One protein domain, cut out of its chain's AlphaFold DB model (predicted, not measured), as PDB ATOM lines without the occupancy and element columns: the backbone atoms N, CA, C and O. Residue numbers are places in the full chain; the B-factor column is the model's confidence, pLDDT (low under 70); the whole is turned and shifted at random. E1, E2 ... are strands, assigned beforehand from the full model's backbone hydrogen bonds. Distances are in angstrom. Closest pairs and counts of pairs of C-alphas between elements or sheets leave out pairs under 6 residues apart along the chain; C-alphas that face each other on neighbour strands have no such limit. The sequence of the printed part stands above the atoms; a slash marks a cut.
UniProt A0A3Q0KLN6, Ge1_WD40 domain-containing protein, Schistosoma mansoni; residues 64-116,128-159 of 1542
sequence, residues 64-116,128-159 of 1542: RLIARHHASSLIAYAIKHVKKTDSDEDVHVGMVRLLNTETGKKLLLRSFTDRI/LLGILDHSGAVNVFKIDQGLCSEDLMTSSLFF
ATOM      1  N   ARG A  64     -30.707 -16.184 -14.984       86.32
ATOM      2  CA  ARG A  64     -29.833 -17.006 -15.839       86.32
ATOM      3  C   ARG A  64     -28.936 -16.147 -16.742       86.32
ATOM      4  O   ARG A  64     -29.295 -15.816 -17.865       86.32
ATOM      5  N   LEU A  65     -27.757 -15.788 -16.233       92.32
ATOM      6  CA  LEU A  65     -26.736 -14.968 -16.910       92.32
ATOM      7  C   LEU A  65     -25.482 -15.763 -17.331       92.32
ATOM      8  O   LEU A  65     -24.448 -15.187 -17.676       92.32
ATOM      9  N   ILE A  66     -25.603 -17.092 -17.335       94.92
ATOM     10  CA  ILE A  66     -24.700 -18.050 -17.978       94.92
ATOM     11  C   ILE A  66     -25.541 -19.086 -18.730       94.92
ATOM     12  O   ILE A  66     -26.550 -19.567 -18.211       94.92
ATOM     13  N   ALA A  67     -25.114 -19.447 -19.937       95.92
ATOM     14  CA  ALA A  67     -25.713 -20.519 -20.723       95.92
ATOM     15  C   ALA A  67     -24.627 -21.295 -21.478       95.92
ATOM     16  O   ALA A  67     -23.654 -20.707 -21.955       95.92
ATOM     17  N   ARG A  68     -24.798 -22.613 -21.616       95.59
ATOM     18  CA  ARG A  68     -23.966 -23.457 -22.483       95.59
ATOM     19  C   ARG A  68     -24.767 -23.875 -23.712       95.59
ATOM     20  O   ARG A  68     -25.900 -24.329 -23.591       95.59
ATOM     21  N   HIS A  69     -24.152 -23.750 -24.881       95.95
ATOM     22  CA  HIS A  69     -24.669 -24.298 -26.124       95.95
ATOM     23  C   HIS A  69     -24.715 -25.830 -26.042       95.95
ATOM     24  O   HIS A  69     -23.750 -26.465 -25.616       95.95
ATOM     25  N   HIS A  70     -25.831 -26.439 -26.440       92.64
ATOM     26  CA  HIS A  70     -26.072 -27.851 -26.135       92.64
ATOM     27  C   HIS A  70     -25.199 -28.822 -26.954       92.64
ATOM     28  O   HIS A  70     -24.874 -29.905 -26.464       92.64
ATOM     29  N   ALA A  71     -24.820 -28.424 -28.176       91.69
ATOM     30  CA  ALA A  71     -24.124 -29.257 -29.159       91.69
ATOM     31  C   ALA A  71     -22.612 -28.970 -29.286       91.69
ATOM     32  O   ALA A  71     -21.939 -29.605 -30.092       91.69
ATOM     33  N   SER A  72     -22.048 -28.026 -28.518       92.83
ATOM     34  CA  SER A  72     -20.597 -27.768 -28.520       92.83
ATOM     35  C   SER A  72     -20.066 -27.326 -27.151       92.83
ATOM     36  O   SER A  72     -20.800 -27.200 -26.169       92.83
ATOM     37  N   SER A  73     -18.759 -27.089 -27.068       92.14
ATOM     38  CA  SER A  73     -18.071 -26.558 -25.881       92.14
ATOM     39  C   SER A  73     -18.184 -25.030 -25.730       92.14
ATOM     40  O   SER A  73     -17.349 -24.406 -25.081       92.14
ATOM     41  N   LEU A  74     -19.203 -24.410 -26.339       96.01
ATOM     42  CA  LEU A  74     -19.451 -22.966 -26.313       96.01
ATOM     43  C   LEU A  74     -20.286 -22.548 -25.094       96.01
ATOM     44  O   LEU A  74     -21.374 -23.070 -24.856       96.01
ATOM     45  N   ILE A  75     -19.798 -21.552 -24.358       96.75
ATOM     46  CA  ILE A  75     -20.452 -20.941 -23.196       96.75
ATOM     47  C   ILE A  75     -20.636 -19.450 -23.475       96.75
ATOM     48  O   ILE A  75     -19.695 -18.792 -23.918       96.75
ATOM     49  N   ALA A  76     -21.812 -18.910 -23.164       97.46
ATOM     50  CA  ALA A  76     -22.075 -17.478 -23.084       97.46
ATOM     51  C   ALA A  76     -22.233 -17.059 -21.613       97.46
ATOM     52  O   ALA A  76     -22.835 -17.787 -20.822       97.46
ATOM     53  N   TYR A  77     -21.701 -15.894 -21.239       95.59
ATOM     54  CA  TYR A  77     -21.840 -15.322 -19.895       95.59
ATOM     55  C   TYR A  77     -21.852 -13.788 -19.930       95.59
ATOM     56  O   TYR A  77     -21.141 -13.157 -20.718       95.59
ATOM     57  N   ALA A  78     -22.665 -13.176 -19.068       93.52
ATOM     58  CA  ALA A  78     -22.779 -11.723 -18.984       93.52
ATOM     59  C   ALA A  78     -21.672 -11.090 -18.120       93.52
ATOM     60  O   ALA A  78     -21.246 -11.650 -17.107       93.52
ATOM     61  N   ILE A  79     -21.241  -9.893 -18.523       91.36
ATOM     62  CA  ILE A  79     -20.311  -9.017 -17.801       91.36
ATOM     63  C   ILE A  79     -20.789  -7.556 -17.872       91.36
ATOM     64  O   ILE A  79     -21.564  -7.190 -18.759       91.36
ATOM     65  N   LYS A  80     -20.315  -6.707 -16.954       85.53
ATOM     66  CA  LYS A  80     -20.649  -5.274 -16.918       85.53
ATOM     67  C   LYS A  80     -19.653  -4.442 -17.729       85.53
ATOM     68  O   LYS A  80     -18.457  -4.729 -17.742       85.53
ATOM     69  N   HIS A  81     -20.143  -3.377 -18.352       83.75
ATOM     70  CA  HIS A  81     -19.350  -2.313 -18.956       83.75
ATOM     71  C   HIS A  81     -19.741  -0.977 -18.329       83.75
ATOM     72  O   HIS A  81     -20.926  -0.677 -18.199       83.75
ATOM     73  N   VAL A  82     -18.763  -0.144 -17.972       79.00
ATOM     74  CA  VAL A  82     -19.031   1.246 -17.588       79.00
ATOM     75  C   VAL A  82     -18.961   2.096 -18.849       79.00
ATOM     76  O   VAL A  82     -17.891   2.277 -19.426       79.00
ATOM     77  N   LYS A  83     -20.111   2.570 -19.332       73.30
ATOM     78  CA  LYS A  83     -20.180   3.547 -20.417       73.30
ATOM     79  C   LYS A  83     -20.281   4.936 -19.791       73.30
ATOM     80  O   LYS A  83     -21.342   5.313 -19.299       73.30
ATOM     81  N   LYS A  84     -19.190   5.702 -19.848       72.56
ATOM     82  CA  LYS A  84     -19.246   7.138 -19.569       72.56
ATOM     83  C   LYS A  84     -20.174   7.828 -20.565       72.56
ATOM     84  O   LYS A  84     -20.134   7.543 -21.764       72.56
ATOM     85  N   THR A  85     -21.025   8.699 -20.042       71.74
ATOM     86  CA  THR A  85     -21.919   9.570 -20.813       71.74
ATOM     87  C   THR A  85     -21.313  10.967 -20.937       71.74
ATOM     88  O   THR A  85     -20.413  11.314 -20.176       71.74
ATOM     89  N   ASP A  86     -21.824  11.802 -21.845       75.26
ATOM     90  CA  ASP A  86     -21.404  13.215 -21.946       75.26
ATOM     91  C   ASP A  86     -21.753  14.033 -20.680       75.26
ATOM     92  O   ASP A  86     -21.222  15.120 -20.459       75.26
ATOM     93  N   SER A  87     -22.629  13.492 -19.826       74.98
ATOM     94  CA  SER A  87     -22.963  13.965 -18.476       74.98
ATOM     95  C   SER A  87     -21.981  13.516 -17.378       74.98
ATOM     96  O   SER A  87     -22.189  13.857 -16.219       74.98
ATOM     97  N   ASP A  88     -20.947  12.738 -17.720       65.28
ATOM     98  CA  ASP A  88     -19.951  12.109 -16.826       65.28
ATOM     99  C   ASP A  88     -20.526  11.159 -15.743       65.28
ATOM    100  O   ASP A  88     -19.778  10.583 -14.951       65.28
ATOM    101  N   GLU A  89     -21.845  10.920 -15.744       67.39
ATOM    102  CA  GLU A  89     -22.493   9.856 -14.971       67.39
ATOM    103  C   GLU A  89     -22.202   8.483 -15.628       67.39
ATOM    104  O   GLU A  89     -22.363   8.291 -16.843       67.39
ATOM    105  N   ASP A  90     -21.724   7.535 -14.815       68.94
ATOM    106  CA  ASP A  90     -21.268   6.202 -15.224       68.94
ATOM    107  C   ASP A  90     -22.460   5.245 -15.429       68.94
ATOM    108  O   ASP A  90     -23.029   4.718 -14.474       68.94
ATOM    109  N   VAL A  91     -22.830   4.970 -16.686       72.59
ATOM    110  CA  VAL A  91     -23.941   4.059 -17.010       72.59
ATOM    111  C   VAL A  91     -23.439   2.619 -17.131       72.59
ATOM    112  O   VAL A  91     -22.567   2.308 -17.949       72.59
ATOM    113  N   HIS A  92     -24.005   1.711 -16.333       75.22
ATOM    114  CA  HIS A  92     -23.691   0.281 -16.368       75.22
ATOM    115  C   HIS A  92     -24.456  -0.443 -17.484       75.22
ATOM    116  O   HIS A  92     -25.588  -0.875 -17.296       75.22
ATOM    117  N   VAL A  93     -23.807  -0.619 -18.635       83.89
ATOM    118  CA  VAL A  93     -24.358  -1.347 -19.789       83.89
ATOM    119  C   VAL A  93     -23.899  -2.805 -19.758       83.89
ATOM    120  O   VAL A  93     -22.782  -3.117 -19.335       83.89
ATOM    121  N   GLY A  94     -24.748  -3.721 -20.215       86.92
ATOM    122  CA  GLY A  94     -24.413  -5.130 -20.359       86.92
ATOM    123  C   GLY A  94     -23.476  -5.414 -21.536       86.92
ATOM    124  O   GLY A  94     -23.494  -4.733 -22.560       86.92
ATOM    125  N   MET A  95     -22.680  -6.474 -21.416       93.16
ATOM    126  CA  MET A  95     -22.043  -7.152 -22.546       93.16
ATOM    127  C   MET A  95     -22.096  -8.665 -22.316       93.16
ATOM    128  O   MET A  95     -22.112  -9.118 -21.170       93.16
ATOM    129  N   VAL A  96     -22.069  -9.454 -23.389       96.09
ATOM    130  CA  VAL A  96     -22.041 -10.923 -23.299       96.09
ATOM    131  C   VAL A  96     -20.760 -11.432 -23.941       96.09
ATOM    132  O   VAL A  96     -20.522 -11.221 -25.129       96.09
ATOM    133  N   ARG A  97     -19.918 -12.099 -23.150       96.25
ATOM    134  CA  ARG A  97     -18.761 -12.831 -23.668       96.25
ATOM    135  C   ARG A  97     -19.178 -14.243 -24.032       96.25
ATOM    136  O   ARG A  97     -19.963 -14.868 -23.323       96.25
ATOM    137  N   LEU A  98     -18.587 -14.748 -25.104       97.47
ATOM    138  CA  LEU A  98     -18.624 -16.150 -25.470       97.47
ATOM    139  C   LEU A  98     -17.212 -16.733 -25.408       97.47
ATOM    140  O   LEU A  98     -16.235 -16.059 -25.739       97.47
ATOM    141  N   LEU A  99     -17.119 -17.983 -24.971       95.82
ATOM    142  CA  LEU A  99     -15.894 -18.773 -24.913       95.82
ATOM    143  C   LEU A  99     -16.222 -20.197 -25.353       95.82
ATOM    144  O   LEU A  99     -17.069 -20.844 -24.741       95.82
ATOM    145  N   ASN A 100     -15.532 -20.704 -26.372       93.85
ATOM    146  CA  ASN A 100     -15.461 -22.140 -26.602       93.85
ATOM    147  C   ASN A 100     -14.312 -22.701 -25.745       93.85
ATOM    148  O   ASN A 100     -13.155 -22.337 -25.947       93.85
ATOM    149  N   THR A 101     -14.617 -23.551 -24.759       91.12
ATOM    150  CA  THR A 101     -13.626 -24.054 -23.783       91.12
ATOM    151  C   THR A 101     -12.691 -25.130 -24.331       91.12
ATOM    152  O   THR A 101     -11.786 -25.557 -23.624       91.12
ATOM    153  N   GLU A 102     -12.919 -25.591 -25.558       88.56
ATOM    154  CA  GLU A 102     -12.172 -26.667 -26.214       88.56
ATOM    155  C   GLU A 102     -11.199 -26.107 -27.260       88.56
ATOM    156  O   GLU A 102     -10.050 -26.528 -27.326       88.56
ATOM    157  N   THR A 103     -11.621 -25.086 -28.015       89.99
ATOM    158  CA  THR A 103     -10.762 -24.369 -28.978       89.99
ATOM    159  C   THR A 103     -10.129 -23.095 -28.412       89.99
ATOM    160  O   THR A 103      -9.282 -22.490 -29.062       89.99
ATOM    161  N   GLY A 104     -10.565 -22.631 -27.237       88.91
ATOM    162  CA  GLY A 104     -10.123 -21.372 -26.626       88.91
ATOM    163  C   GLY A 104     -10.636 -20.100 -27.319       88.91
ATOM    164  O   GLY A 104     -10.385 -19.003 -26.814       88.91
ATOM    165  N   LYS A 105     -11.364 -20.214 -28.444       91.59
ATOM    166  CA  LYS A 105     -11.907 -19.070 -29.196       91.59
ATOM    167  C   LYS A 105     -12.856 -18.242 -28.316       91.59
ATOM    168  O   LYS A 105     -13.750 -18.790 -27.666       91.59
ATOM    169  N   LYS A 106     -12.678 -16.917 -28.330       93.93
ATOM    170  CA  LYS A 106     -13.469 -15.929 -27.576       93.93
ATOM    171  C   LYS A 106     -14.201 -14.984 -28.537       93.93
ATOM    172  O   LYS A 106     -13.628 -14.584 -29.545       93.93
ATOM    173  N   LEU A 107     -15.416 -14.565 -28.182       96.58
ATOM    174  CA  LEU A 107     -16.169 -13.489 -28.845       96.58
ATOM    175  C   LEU A 107     -16.821 -12.580 -27.785       96.58
ATOM    176  O   LEU A 107     -16.998 -12.979 -26.633       96.58
ATOM    177  N   LEU A 108     -17.150 -11.337 -28.144       96.15
ATOM    178  CA  LEU A 108     -17.735 -10.343 -27.242       96.15
ATOM    179  C   LEU A 108     -18.849  -9.565 -27.948       96.15
ATOM    180  O   LEU A 108     -18.577  -8.696 -28.775       96.15
ATOM    181  N   LEU A 109     -20.095  -9.850 -27.572       96.41
ATOM    182  CA  LEU A 109     -21.268  -9.085 -27.981       96.41
ATOM    183  C   LEU A 109     -21.358  -7.798 -27.149       96.41
ATOM    184  O   LEU A 109     -21.125  -7.806 -25.935       96.41
ATOM    185  N   ARG A 110     -21.706  -6.691 -27.806       91.12
ATOM    186  CA  ARG A 110     -21.792  -5.336 -27.239       91.12
ATOM    187  C   ARG A 110     -23.069  -4.640 -27.732       91.12
ATOM    188  O   ARG A 110     -23.827  -5.223 -28.500       91.12
ATOM    189  N   SER A 111     -23.251  -3.377 -27.343       84.69
ATOM    190  CA  SER A 111     -24.320  -2.489 -27.837       84.69
ATOM    191  C   SER A 111     -25.743  -2.892 -27.427       84.69
ATOM    192  O   SER A 111     -26.696  -2.606 -28.143       84.69
ATOM    193  N   PHE A 112     -25.877  -3.514 -26.254       91.11
ATOM    194  CA  PHE A 112     -27.156  -3.673 -25.555       91.11
ATOM    195  C   PHE A 112     -27.629  -2.335 -24.962       91.11
ATOM    196  O   PHE A 112     -26.824  -1.412 -24.799       91.11
ATOM    197  N   THR A 113     -28.918  -2.227 -24.644       88.56
ATOM    198  CA  THR A 113     -29.537  -0.981 -24.167       88.56
ATOM    199  C   THR A 113     -29.183  -0.701 -22.707       88.56
ATOM    200  O   THR A 113     -28.895   0.435 -22.337       88.56
ATOM    201  N   ASP A 114     -29.184  -1.753 -21.886       89.25
ATOM    202  CA  ASP A 114     -28.990  -1.719 -20.431       89.25
ATOM    203  C   ASP A 114     -28.139  -2.937 -19.984       89.25
ATOM    204  O   ASP A 114     -27.576  -3.671 -20.804       89.25
ATOM    205  N   ARG A 115     -28.002  -3.172 -18.677       88.68
ATOM    206  CA  ARG A 115     -27.472  -4.411 -18.086       88.68
ATOM    207  C   ARG A 115     -28.270  -5.637 -18.557       88.68
ATOM    208  O   ARG A 115     -29.496  -5.598 -18.627       88.68
ATOM    209  N   ILE A 116     -27.580  -6.740 -18.849       91.88
ATOM    210  CA  ILE A 116     -28.227  -8.003 -19.240       91.88
ATOM    211  C   ILE A 116     -28.974  -8.583 -18.035       91.88
ATOM    212  O   ILE A 116     -28.426  -8.571 -16.932       91.88
ATOM    213  N   LEU A 128     -27.662 -20.440 -31.700       96.72
ATOM    214  CA  LEU A 128     -28.604 -19.323 -31.620       96.72
ATOM    215  C   LEU A 128     -28.797 -18.900 -30.151       96.72
ATOM    216  O   LEU A 128     -29.291 -19.676 -29.334       96.72
ATOM    217  N   LEU A 129     -28.384 -17.679 -29.807       98.01
ATOM    218  CA  LEU A 129     -28.352 -17.139 -28.444       98.01
ATOM    219  C   LEU A 129     -29.405 -16.040 -28.271       98.01
ATOM    220  O   LEU A 129     -29.298 -14.980 -28.886       98.01
ATOM    221  N   GLY A 130     -30.393 -16.278 -27.409       97.39
ATOM    222  CA  GLY A 130     -31.363 -15.281 -26.954       97.39
ATOM    223  C   GLY A 130     -30.843 -14.511 -25.739       97.39
ATOM    224  O   GLY A 130     -30.226 -15.091 -24.844       97.39
ATOM    225  N   ILE A 131     -31.078 -13.201 -25.717       96.73
ATOM    226  CA  ILE A 131     -30.598 -12.250 -24.710       96.73
ATOM    227  C   ILE A 131     -31.736 -11.279 -24.382       96.73
ATOM    228  O   ILE A 131     -32.308 -10.672 -25.285       96.73
ATOM    229  N   LEU A 132     -32.031 -11.105 -23.097       95.18
ATOM    230  CA  LEU A 132     -32.926 -10.078 -22.563       95.18
ATOM    231  C   LEU A 132     -32.100  -9.113 -21.710       95.18
ATOM    232  O   LEU A 132     -31.325  -9.552 -20.853       95.18
ATOM    233  N   ASP A 133     -32.259  -7.812 -21.945       91.68
ATOM    234  CA  ASP A 133     -31.706  -6.771 -21.079       91.68
ATOM    235  C   ASP A 133     -32.767  -6.135 -20.170       91.68
ATOM    236  O   ASP A 133     -33.975  -6.339 -20.314       91.68
ATOM    237  N   HIS A 134     -32.294  -5.367 -19.195       90.19
ATOM    238  CA  HIS A 134     -33.118  -4.747 -18.165       90.19
ATOM    239  C   HIS A 134     -34.084  -3.681 -18.712       90.19
ATOM    240  O   HIS A 134     -35.135  -3.458 -18.111       90.19
ATOM    241  N   SER A 135     -33.804  -3.096 -19.885       90.62
ATOM    242  CA  SER A 135     -34.754  -2.210 -20.573       90.62
ATOM    243  C   SER A 135     -35.964  -2.961 -21.139       90.62
ATOM    244  O   SER A 135     -36.945  -2.325 -21.504       90.62
ATOM    245  N   GLY A 136     -35.913  -4.296 -21.199       92.19
ATOM    246  CA  GLY A 136     -36.929  -5.145 -21.816       92.19
ATOM    247  C   GLY A 136     -36.646  -5.487 -23.281       92.19
ATOM    248  O   GLY A 136     -37.506  -6.077 -23.932       92.19
ATOM    249  N   ALA A 137     -35.468  -5.137 -23.816       94.48
ATOM    250  CA  ALA A 137     -35.107  -5.439 -25.198       94.48
ATOM    251  C   ALA A 137     -34.684  -6.909 -25.359       94.48
ATOM    252  O   ALA A 137     -33.766  -7.385 -24.684       94.48
ATOM    253  N   VAL A 138     -35.330  -7.614 -26.291       96.26
ATOM    254  CA  VAL A 138     -35.018  -9.008 -26.643       96.26
ATOM    255  C   VAL A 138     -34.157  -9.020 -27.896       96.26
ATOM    256  O   VAL A 138     -34.560  -8.507 -28.934       96.26
ATOM    257  N   ASN A 139     -32.984  -9.638 -27.823       96.50
ATOM    258  CA  ASN A 139     -32.041  -9.752 -28.930       96.50
ATOM    259  C   ASN A 139     -31.646 -11.218 -29.131       96.50
ATOM    260  O   ASN A 139     -31.367 -11.930 -28.171       96.50
ATOM    261  N   VAL A 140     -31.603 -11.671 -30.381       97.01
ATOM    262  CA  VAL A 140     -31.234 -13.033 -30.769       97.01
ATOM    263  C   VAL A 140     -30.068 -12.962 -31.747       97.01
ATOM    264  O   VAL A 140     -30.178 -12.351 -32.810       97.01
ATOM    265  N   PHE A 141     -28.955 -13.602 -31.400       97.10
ATOM    266  CA  PHE A 141     -27.745 -13.662 -32.217       97.10
ATOM    267  C   PHE A 141     -27.513 -15.080 -32.733       97.10
ATOM    268  O   PHE A 141     -27.595 -16.035 -31.963       97.10
ATOM    269  N   LYS A 142     -27.151 -15.220 -34.010       96.26
ATOM    270  CA  LYS A 142     -26.563 -16.455 -34.539       96.26
ATOM    271  C   LYS A 142     -25.046 -16.352 -34.417       96.26
ATOM    272  O   LYS A 142     -24.461 -15.366 -34.863       96.26
ATOM    273  N   ILE A 143     -24.423 -17.352 -33.800       97.14
ATOM    274  CA  ILE A 143     -22.976 -17.423 -33.578       97.14
ATOM    275  C   ILE A 143     -22.377 -18.473 -34.515       97.14
ATOM    276  O   ILE A 143     -22.774 -19.639 -34.474       97.14
ATOM    277  N   ASP A 144     -21.392 -18.073 -35.314       95.22
ATOM    278  CA  ASP A 144     -20.546 -19.000 -36.068       95.22
ATOM    279  C   ASP A 144     -19.237 -19.226 -35.298       95.22
ATOM    280  O   ASP A 144     -18.589 -18.282 -34.842       95.22
ATOM    281  N   GLN A 145     -18.861 -20.491 -35.118       91.91
ATOM    282  CA  GLN A 145     -17.666 -20.907 -34.380       91.91
ATOM    283  C   GLN A 145     -16.434 -21.064 -35.295       91.91
ATOM    284  O   GLN A 145     -15.320 -21.242 -34.787       91.91
ATOM    285  N   GLY A 146     -16.625 -20.976 -36.617       84.72
ATOM    286  CA  GLY A 146     -15.632 -21.313 -37.634       84.72
ATOM    287  C   GLY A 146     -15.469 -22.827 -37.810       84.72
ATOM    288  O   GLY A 146     -15.668 -23.597 -36.868       84.72
ATOM    289  N   LEU A 147     -15.088 -23.256 -39.014       78.62
ATOM    290  CA  LEU A 147     -14.878 -24.669 -39.357       78.62
ATOM    291  C   LEU A 147     -13.441 -25.113 -39.057       78.62
ATOM    292  O   LEU A 147     -13.210 -26.237 -38.611       78.62
ATOM    293  N   CYS A 148     -12.472 -24.227 -39.283       75.50
ATOM    294  CA  CYS A 148     -11.056 -24.443 -39.019       75.50
ATOM    295  C   CYS A 148     -10.625 -23.829 -37.677       75.50
ATOM    296  O   CYS A 148     -11.313 -22.993 -37.085       75.50
ATOM    297  N   SER A 149      -9.454 -24.228 -37.173       72.68
ATOM    298  CA  SER A 149      -8.882 -23.684 -35.932       72.68
ATOM    299  C   SER A 149      -8.539 -22.194 -36.030       72.68
ATOM    300  O   SER A 149      -8.656 -21.486 -35.034       72.68
ATOM    301  N   GLU A 150      -8.147 -21.729 -37.219       77.89
ATOM    302  CA  GLU A 150      -7.738 -20.341 -37.489       77.89
ATOM    303  C   GLU A 150      -8.924 -19.382 -37.689       77.89
ATOM    304  O   GLU A 150      -8.784 -18.183 -37.459       77.89
ATOM    305  N   ASP A 151     -10.101 -19.899 -38.062       84.67
ATOM    306  CA  ASP A 151     -11.298 -19.089 -38.305       84.67
ATOM    307  C   ASP A 151     -11.714 -18.315 -37.045       84.67
ATOM    308  O   ASP A 151     -11.891 -18.896 -35.967       84.67
ATOM    309  N   LEU A 152     -11.951 -17.011 -37.170       86.84
ATOM    310  CA  LEU A 152     -12.496 -16.212 -36.073       86.84
ATOM    311  C   LEU A 152     -13.947 -16.618 -35.774       86.84
ATOM    312  O   LEU A 152     -14.745 -16.840 -36.682       86.84
ATOM    313  N   MET A 153     -14.306 -16.673 -34.490       93.03
ATOM    314  CA  MET A 153     -15.706 -16.800 -34.074       93.03
ATOM    315  C   MET A 153     -16.432 -15.488 -34.395       93.03
ATOM    316  O   MET A 153     -15.952 -14.417 -34.021       93.03
ATOM    317  N   THR A 154     -17.582 -15.557 -35.064       94.78
ATOM    318  CA  THR A 154     -18.350 -14.376 -35.491       94.78
ATOM    319  C   THR A 154     -19.805 -14.448 -35.030       94.78
ATOM    320  O   THR A 154     -20.279 -15.475 -34.542       94.78
ATOM    321  N   SER A 155     -20.525 -13.333 -35.146       94.87
ATOM    322  CA  SER A 155     -21.942 -13.248 -34.789       94.87
ATOM    323  C   SER A 155     -22.708 -12.340 -35.737       94.87
ATOM    324  O   SER A 155     -22.260 -11.224 -36.004       94.87
ATOM    325  N   SER A 156     -23.906 -12.758 -36.130       94.07
ATOM    326  CA  SER A 156     -24.903 -11.900 -36.769       94.07
ATOM    327  C   SER A 156     -26.103 -11.694 -35.843       94.07
ATOM    328  O   SER A 156     -26.525 -12.604 -35.125       94.07
ATOM    329  N   LEU A 157     -26.658 -10.479 -35.841       94.18
ATOM    330  CA  LEU A 157     -27.928 -10.196 -35.175       94.18
ATOM    331  C   LEU A 157     -29.053 -10.773 -36.043       94.18
ATOM    332  O   LEU A 157     -29.280 -10.293 -37.151       94.18
ATOM    333  N   PHE A 158     -29.725 -11.810 -35.548       93.33
ATOM    334  CA  PHE A 158     -30.799 -12.507 -36.257       93.33
ATOM    335  C   PHE A 158     -32.142 -11.790 -36.076       93.33
ATOM    336  O   PHE A 158     -32.893 -11.611 -37.033       93.33
ATOM    337  N   PHE A 159     -32.420 -11.338 -34.851       92.31
ATOM    338  CA  PHE A 159     -33.649 -10.637 -34.483       92.31
ATOM    339  C   PHE A 159     -33.403  -9.719 -33.282       92.31
ATOM    340  O   PHE A 159     -32.636 -10.055 -32.383       92.31
TER     341      PHE A 159
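What this domain is: This is residues 64 to 116 and 128 to 159 of the 1542 residues of the protein "Ge1_WD40 domain-containing protein" of Schistosoma mansoni (UniProt A0A3Q0KLN6). Two strongly twisted antiparallel sheets lie partly face to face as a small sandwich, the four strands E1 to E4 in one layer and the three strands E5 to E7 in the other, crossed at 39 degrees. The long E2 and E3 hairpin makes much of the length. The printed part has 85 residues, no named helix and seven strands, E1 to E7 in chain order; it is all strand, with sheet orders E1 E2 E3 E4 and E5 E6 E7. It is only just compact, close to loose, with a radius of gyration of the C-alphas of 14.0 A, and elongated, spanning 45 by 23 by 20 A.

Where its parts are: E1 is residues 66 to 68, 7.1 A long, beginning at C-alpha 66 (-24.700, -18.050, -17.978). E2, residues 74 to 84, is 30.9 A long, and E3, residues 90 to 100, 31.1 A. E4 is residues 106 to 109, 10.4 A. E5 is residues 128 to 133, 16.7 A; E6 is residues 138 to 144, 20.0 A; E7 is residues 154 to 159, 15.8 A, ending at C-alpha 159 (-33.649, -10.637, -34.483).

How they stand to each other: Each sheet is a meander, each strand the antiparallel neighbour of the one before. E1 and E2 have N 67 and O 76 at 3.0 A. In the E2 and E3 hairpin, at 159 degrees, N 79 and O 95 are 2.9 A apart. E3 and E4 have N 98 and O 107 at 2.8 A. E5 and E6 have N 131 and O 139 at 2.8 A, and E6 and E7 N 142 and O 156 at 2.9 A. Between the sheets, the closest C-alphas of E4 and E7, Leu 107 and Thr 154, are 7.1 A apart; E1 and E7 are apart.

The domain as a whole: The farthest C-alphas, Ser 87 and Cys 148, are 45.2 A apart. Residues 117 to 127 are not printed, and C-alphas 116 and 128 are 16.8 A apart across the cut. Of the links printed whole, none is long. Residues 88 to 90 are under pLDDT 70.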